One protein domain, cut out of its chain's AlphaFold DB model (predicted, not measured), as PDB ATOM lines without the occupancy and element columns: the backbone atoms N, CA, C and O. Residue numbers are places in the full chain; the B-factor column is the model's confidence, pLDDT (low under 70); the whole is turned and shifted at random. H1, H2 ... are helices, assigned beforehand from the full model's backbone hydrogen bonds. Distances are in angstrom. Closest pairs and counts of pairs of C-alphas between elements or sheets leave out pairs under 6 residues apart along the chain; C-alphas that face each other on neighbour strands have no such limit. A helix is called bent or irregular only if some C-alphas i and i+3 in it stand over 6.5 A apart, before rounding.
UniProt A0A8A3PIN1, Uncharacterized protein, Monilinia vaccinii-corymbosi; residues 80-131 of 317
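This is residues 80 to 131 of the 317 residues of an uncharacterized protein of Monilinia vaccinii-corymbosi (UniProt A0A8A3PIN1). An open, L-like shape of two helices: the long helix H1 makes one arm, and the shorter H2 is set crosswise beyond its far end, with a winding link, residues 103 to 114, in the corner between them. The arm of H1 makes most of the length, and residues 80 to 101 and 126 to 131 stand free. The printed part has 52 residues with two named helices, H1 then H2, and no named strand; its class is all helix. The whole is extended, with a radius of gyration of the C-alphas of 17.9 A and spans of 54 by 25 by 14 A.

H1, residues 81 to 102, and H2, residues 115 to 129, are apart, with no C-alpha of the one within 8 A of the other. A long link of 12 residues joins them. Every O i to N i+4 pair in H2 is within hydrogen-bond range, and 16 of 18 are in H1. Neither helix is bent.

H1 begins with C-alpha 81 at (6.833, 30.378, -11.512) and ends with C-alpha 102 at (12.855, 13.337, -38.073), 32.1 A from first to last C-alpha. H2 measures 20.7 A from first to last C-alpha, and its last, C-alpha 129, is at (-6.989, 3.037, -48.651).

The two C-alphas farthest apart are those of Gly 80 and Gln 130, at 54.6 A. The printed part has no cut. The mean pLDDT of the printed part is 74.3; that of H1 is 88 and that of H2 is 66. Confidence is low, under 70, at residues 105 to 113, 118 to 119 and 121 to 131.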
ATOM      1  N   GLY A  80       9.579  31.393  -8.311       70.88
ATOM      2  CA  GLY A  80       9.899  30.219  -9.146       70.88
ATOM      3  C   GLY A  80       9.020  30.024 -10.399       70.88
ATOM      4  O   GLY A  80       9.431  29.378 -11.360       70.88
ATOM      5  N   TRP A  81       7.824  30.625 -10.447       76.56
ATOM      6  CA  TRP A  81       6.833  30.378 -11.512       76.56
ATOM      7  C   TRP A  81       7.294  30.641 -12.972       76.56
ATOM      8  O   TRP A  81       6.914  29.848 -13.833       76.56
ATOM      9  N   PRO A  82       8.124  31.657 -13.313       84.56
ATOM     10  CA  PRO A  82       8.552  31.894 -14.693       84.56
ATOM     11  C   PRO A  82       9.530  30.828 -15.192       84.56
ATOM     12  O   PRO A  82       9.598  30.582 -16.395       84.56
ATOM     13  N   PHE A  83      10.273  30.166 -14.293       83.81
ATOM     14  CA  PHE A  83      11.200  29.098 -14.678       83.81
ATOM     15  C   PHE A  83      10.470  27.903 -15.302       83.81
ATOM     16  O   PHE A  83      11.044  27.240 -16.163       83.81
ATOM     17  N   ILE A  84       9.193  27.688 -14.962       85.06
ATOM     18  CA  ILE A  84       8.325  26.697 -15.619       85.06
ATOM     19  C   ILE A  84       8.220  27.002 -17.121       85.06
ATOM     20  O   ILE A  84       8.529  26.142 -17.942       85.06
ATOM     21  N   PHE A  85       7.917  28.251 -17.487       84.06
ATOM     22  CA  PHE A  85       7.799  28.682 -18.886       84.06
ATOM     23  C   PHE A  85       9.122  28.589 -19.646       84.06
ATOM     24  O   PHE A  85       9.130  28.201 -20.813       84.06
ATOM     25  N   PHE A  86      10.246  28.902 -18.994       87.69
ATOM     26  CA  PHE A  86      11.564  28.747 -19.611       87.69
ATOM     27  C   PHE A  86      11.916  27.277 -19.870       87.69
ATOM     28  O   PHE A  86      12.346  26.957 -20.975       87.69
ATOM     29  N   VAL A  87      11.719  26.380 -18.899       88.00
ATOM     30  CA  VAL A  87      12.059  24.951 -19.043       88.00
ATOM     31  C   VAL A  87      11.124  24.251 -20.036       88.00
ATOM     32  O   VAL A  87      11.585  23.590 -20.971       88.00
ATOM     33  N   GLU A  88       9.811  24.432 -19.887       88.25
ATOM     34  CA  GLU A  88       8.799  23.818 -20.753       88.25
ATOM     35  C   GLU A  88       8.870  24.376 -22.185       88.25
ATOM     36  O   GLU A  88       8.934  23.614 -23.155       88.25
ATOM     37  N   GLY A  89       8.983  25.701 -22.333       89.31
ATOM     38  CA  GLY A  89       9.141  26.361 -23.627       89.31
ATOM     39  C   GLY A  89      10.432  25.965 -24.349       89.31
ATOM     40  O   GLY A  89      10.387  25.606 -25.526       89.31
ATOM     41  N   ALA A  90      11.578  25.953 -23.654       91.69
ATOM     42  CA  ALA A  90      12.851  25.544 -24.254       91.69
ATOM     43  C   ALA A  90      12.829  24.077 -24.710       91.69
ATOM     44  O   ALA A  90      13.261  23.780 -25.825       91.69
ATOM     45  N   SER A  91      12.283  23.164 -23.896       90.62
ATOM     46  CA  SER A  91      12.149  21.755 -24.291       90.62
ATOM     47  C   SER A  91      11.250  21.587 -25.523       90.62
ATOM     48  O   SER A  91      11.613  20.866 -26.453       90.62
ATOM     49  N   THR A  92      10.141  22.329 -25.597       91.75
ATOM     50  CA  THR A  92       9.226  22.318 -26.748       91.75
ATOM     51  C   THR A  92       9.904  22.821 -28.027       91.75
ATOM     52  O   THR A  92       9.739  22.213 -29.083       91.75
ATOM     53  N   ILE A  93      10.726  23.876 -27.947       94.50
ATOM     54  CA  ILE A  93      11.520  24.371 -29.087       94.50
ATOM     55  C   ILE A  93      12.504  23.295 -29.572       94.50
ATOM     56  O   ILE A  93      12.578  23.032 -30.774       94.50
ATOM     57  N   VAL A  94      13.216  22.629 -28.656       93.56
ATOM     58  CA  VAL A  94      14.157  21.548 -28.997       93.56
ATOM     59  C   VAL A  94      13.437  20.384 -29.687       93.56
ATOM     60  O   VAL A  94      13.868  19.951 -30.757       93.56
ATOM     61  N   PHE A  95      12.304  19.918 -29.151       91.38
ATOM     62  CA  PHE A  95      11.501  18.868 -29.795       91.38
ATOM     63  C   PHE A  95      10.909  19.307 -31.142       91.38
ATOM     64  O   PHE A  95      10.842  18.494 -32.067       91.38
ATOM     65  N   GLY A  96      10.540  20.581 -31.301       90.88
ATOM     66  CA  GLY A  96      10.111  21.149 -32.580       90.88
ATOM     67  C   GLY A  96      11.206  21.075 -33.648       90.88
ATOM     68  O   GLY A  96      10.965  20.566 -34.742       90.88
ATOM     69  N   ILE A  97      12.433  21.488 -33.308       92.56
ATOM     70  CA  ILE A  97      13.600  21.399 -34.203       92.56
ATOM     71  C   ILE A  97      13.894  19.937 -34.570       92.56
ATOM     72  O   ILE A  97      14.059  19.625 -35.748       92.56
ATOM     73  N   ILE A  98      13.899  19.022 -33.593       89.44
ATOM     74  CA  ILE A  98      14.097  17.582 -33.838       89.44
ATOM     75  C   ILE A  98      13.024  17.040 -34.795       89.44
ATOM     76  O   ILE A  98      13.349  16.310 -35.732       89.44
ATOM     77  N   THR A  99      11.761  17.431 -34.611       87.56
ATOM     78  CA  THR A  99      10.640  16.972 -35.447       87.56
ATOM     79  C   THR A  99      10.819  17.367 -36.917       87.56
ATOM     80  O   THR A  99      10.543  16.547 -37.788       87.56
ATOM     81  N   ILE A 100      11.356  18.559 -37.210       84.31
ATOM     82  CA  ILE A 100      11.644  19.001 -38.590       84.31
ATOM     83  C   ILE A 100      12.643  18.065 -39.295       84.31
ATOM     84  O   ILE A 100      12.494  17.793 -40.483       84.31
ATOM     85  N   PHE A 101      13.638  17.532 -38.578       81.56
ATOM     86  CA  PHE A 101      14.618  16.600 -39.151       81.56
ATOM     87  C   PHE A 101      14.146  15.138 -39.182       81.56
ATOM     88  O   PHE A 101      14.585  14.376 -40.046       81.56
ATOM     89  N   PHE A 102      13.274  14.733 -38.252       79.88
ATOM     90  CA  PHE A 102      12.855  13.337 -38.073       79.88
ATOM     91  C   PHE A 102      11.503  12.966 -38.699       79.88
ATOM     92  O   PHE A 102      11.214  11.773 -38.787       79.88
ATOM     93  N   LEU A 103      10.674  13.925 -39.129       78.12
ATOM     94  CA  LEU A 103       9.334  13.661 -39.666       78.12
ATOM     95  C   LEU A 103       9.326  13.627 -41.213       78.12
ATOM     96  O   LEU A 103       9.239  14.677 -41.848       78.12
ATOM     97  N   PRO A 104       9.393  12.446 -41.862       70.25
ATOM     98  CA  PRO A 104       9.317  12.347 -43.318       70.25
ATOM     99  C   PRO A 104       7.897  12.626 -43.827       70.25
ATOM    100  O   PRO A 104       6.921  12.104 -43.291       70.25
ATOM    101  N   HIS A 105       7.786  13.374 -44.929       65.12
ATOM    102  CA  HIS A 105       6.500  13.724 -45.555       65.12
ATOM    103  C   HIS A 105       5.677  12.516 -46.041       65.12
ATOM    104  O   HIS A 105       4.452  12.593 -46.098       65.12
ATOM    105  N   THR A 106       6.333  11.396 -46.363       58.84
ATOM    106  CA  THR A 106       5.694  10.188 -46.911       58.84
ATOM    107  C   THR A 106       6.432   8.949 -46.389       58.84
ATOM    108  O   THR A 106       7.664   8.983 -46.319       58.84
ATOM    109  N   PRO A 107       5.755   7.821 -46.081       60.38
ATOM    110  CA  PRO A 107       6.407   6.567 -45.667       60.38
ATOM    111  C   PRO A 107       7.464   6.038 -46.651       60.38
ATOM    112  O   PRO A 107       8.369   5.314 -46.243       60.38
ATOM    113  N   SER A 108       7.375   6.400 -47.934       58.53
ATOM    114  CA  SER A 108       8.385   6.093 -48.955       58.53
ATOM    115  C   SER A 108       9.737   6.763 -48.684       58.53
ATOM    116  O   SER A 108      10.769   6.191 -49.015       58.53
ATOM    117  N   HIS A 109       9.749   7.935 -48.045       60.56
ATOM    118  CA  HIS A 109      10.958   8.692 -47.704       60.56
ATOM    119  C   HIS A 109      11.464   8.421 -46.274       60.56
ATOM    120  O   HIS A 109      12.403   9.074 -45.812       60.56
ATOM    121  N   CYS A 110      10.885   7.448 -45.559       62.00
ATOM    122  CA  CYS A 110      11.375   7.024 -44.249       62.00
ATOM    123  C   CYS A 110      12.786   6.421 -44.342       62.00
ATOM    124  O   CYS A 110      12.953   5.277 -44.771       62.00
ATOM    125  N   LYS A 111      13.787   7.161 -43.845       59.88
ATOM    126  CA  LYS A 111      15.181   6.695 -43.704       59.88
ATOM    127  C   LYS A 111      15.384   5.645 -42.599       59.88
ATOM    128  O   LYS A 111      16.412   4.988 -42.589       59.88
ATOM    129  N   PHE A 112      14.426   5.506 -41.677       66.06
ATOM    130  CA  PHE A 112      14.502   4.578 -40.539       66.06
ATOM    131  C   PHE A 112      13.968   3.165 -40.841       66.06
ATOM    132  O   PHE A 112      14.275   2.237 -40.107       66.06
ATOM    133  N   LEU A 113      13.163   2.988 -41.897       63.38
ATOM    134  CA  LEU A 113      12.604   1.680 -42.259       63.38
ATOM    135  C   LEU A 113      13.511   0.974 -43.270       63.38
ATOM    136  O   LEU A 113      13.953   1.597 -44.240       63.38
ATOM    137  N   THR A 114      13.704  -0.332 -43.085       73.88
ATOM    138  CA  THR A 114      14.278  -1.211 -44.116       73.88
ATOM    139  C   THR A 114      13.360  -1.301 -45.342       73.88
ATOM    140  O   THR A 114      12.177  -0.957 -45.279       73.88
ATOM    141  N   GLU A 115      13.881  -1.764 -46.482       73.06
ATOM    142  CA  GLU A 115      13.106  -1.834 -47.732       73.06
ATOM    143  C   GLU A 115      11.877  -2.753 -47.611       73.06
ATOM    144  O   GLU A 115      10.790  -2.416 -48.085       73.06
ATOM    145  N   GLU A 116      12.011  -3.872 -46.892       70.62
ATOM    146  CA  GLU A 116      10.907  -4.800 -46.622       70.62
ATOM    147  C   GLU A 116       9.843  -4.177 -45.708       70.62
ATOM    148  O   GLU A 116       8.648  -4.228 -46.009       70.62
ATOM    149  N   GLU A 117      10.253  -3.515 -44.621       72.12
ATOM    150  CA  GLU A 117       9.331  -2.795 -43.737       72.12
ATOM    151  C   GLU A 117       8.629  -1.648 -44.464       72.12
ATOM    152  O   GLU A 117       7.437  -1.424 -44.245       72.12
ATOM    153  N   ARG A 118       9.334  -0.938 -45.354       66.06
ATOM    154  CA  ARG A 118       8.771   0.120 -46.197       66.06
ATOM    155  C   ARG A 118       7.735  -0.451 -47.162       66.06
ATOM    156  O   ARG A 118       6.638   0.102 -47.256       66.06
ATOM    157  N   TYR A 119       8.024  -1.581 -47.812       69.00
ATOM    158  CA  TYR A 119       7.059  -2.281 -48.660       69.00
ATOM    159  C   TYR A 119       5.817  -2.710 -47.866       69.00
ATOM    160  O   TYR A 119       4.693  -2.413 -48.275       69.00
ATOM    161  N   VAL A 120       5.991  -3.319 -46.688       70.56
ATOM    162  CA  VAL A 120       4.882  -3.721 -45.804       70.56
ATOM    163  C   VAL A 120       4.095  -2.510 -45.292       70.56
ATOM    164  O   VAL A 120       2.866  -2.567 -45.230       70.56
ATOM    165  N   ALA A 121       4.751  -1.396 -44.961       66.56
ATOM    166  CA  ALA A 121       4.095  -0.161 -44.534       66.56
ATOM    167  C   ALA A 121       3.251   0.448 -45.662       66.56
ATOM    168  O   ALA A 121       2.077   0.751 -45.449       66.56
ATOM    169  N   ILE A 122       3.805   0.551 -46.874       67.88
ATOM    170  CA  ILE A 122       3.093   1.032 -48.065       67.88
ATOM    171  C   ILE A 122       1.940   0.085 -48.422       67.88
ATOM    172  O   ILE A 122       0.835   0.548 -48.695       67.88
ATOM    173  N   HIS A 123       2.142  -1.234 -48.365       66.94
ATOM    174  CA  HIS A 123       1.095  -2.224 -48.623       66.94
ATOM    175  C   HIS A 123      -0.031  -2.159 -47.577       66.94
ATOM    176  O   HIS A 123      -1.208  -2.201 -47.927       66.94
ATOM    177  N   ARG A 124       0.298  -1.959 -46.293       66.81
ATOM    178  CA  ARG A 124      -0.694  -1.729 -45.230       66.81
ATOM    179  C   ARG A 124      -1.433  -0.407 -45.403       66.81
ATOM    180  O   ARG A 124      -2.636  -0.381 -45.169       66.81
ATOM    181  N   MET A 125      -0.772   0.671 -45.826       65.06
ATOM    182  CA  MET A 125      -1.481   1.908 -46.171       65.06
ATOM    183  C   MET A 125      -2.413   1.679 -47.362       65.06
ATOM    184  O   MET A 125      -3.596   1.968 -47.237       65.06
ATOM    185  N   ARG A 126      -1.949   1.034 -48.443       62.28
ATOM    186  CA  ARG A 126      -2.792   0.635 -49.585       62.28
ATOM    187  C   ARG A 126      -4.018  -0.174 -49.149       62.28
ATOM    188  O   ARG A 126      -5.113   0.183 -49.547       62.28
ATOM    189  N   LEU A 127      -3.880  -1.171 -48.273       61.50
ATOM    190  CA  LEU A 127      -5.014  -1.942 -47.729       61.50
ATOM    191  C   LEU A 127      -6.000  -1.101 -46.897       61.50
ATOM    192  O   LEU A 127      -7.190  -1.398 -46.881       61.50
ATOM    193  N   ASN A 128      -5.529  -0.061 -46.200       58.00
ATOM    194  CA  ASN A 128      -6.400   0.879 -45.481       58.00
ATOM    195  C   ASN A 128      -7.035   1.936 -46.411       58.00
ATOM    196  O   ASN A 128      -8.049   2.520 -46.035       58.00
ATOM    197  N   TYR A 129      -6.454   2.171 -47.593       56.88
ATOM    198  CA  TYR A 129      -6.989   3.037 -48.651       56.88
ATOM    199  C   TYR A 129      -7.944   2.294 -49.601       56.88
ATOM    200  O   TYR A 129      -8.917   2.884 -50.038       56.88
ATOM    201  N   GLN A 130      -7.752   0.990 -49.849       45.34
ATOM    202  CA  GLN A 130      -8.500   0.142 -50.804       45.34
ATOM    203  C   GLN A 130     -10.015  -0.027 -50.536       45.34
ATOM    204  O   GLN A 130     -10.662  -0.869 -51.154       45.34
ATOM    205  N   GLY A 131     -10.598   0.778 -49.645       47.91
ATOM    206  CA  GLY A 131     -12.030   1.064 -49.652       47.91
ATOM    207  C   GLY A 131     -12.450   2.044 -50.757       47.91
ATOM    208  O   GLY A 131     -13.600   1.973 -51.174       47.91
TER     209      GLY A 131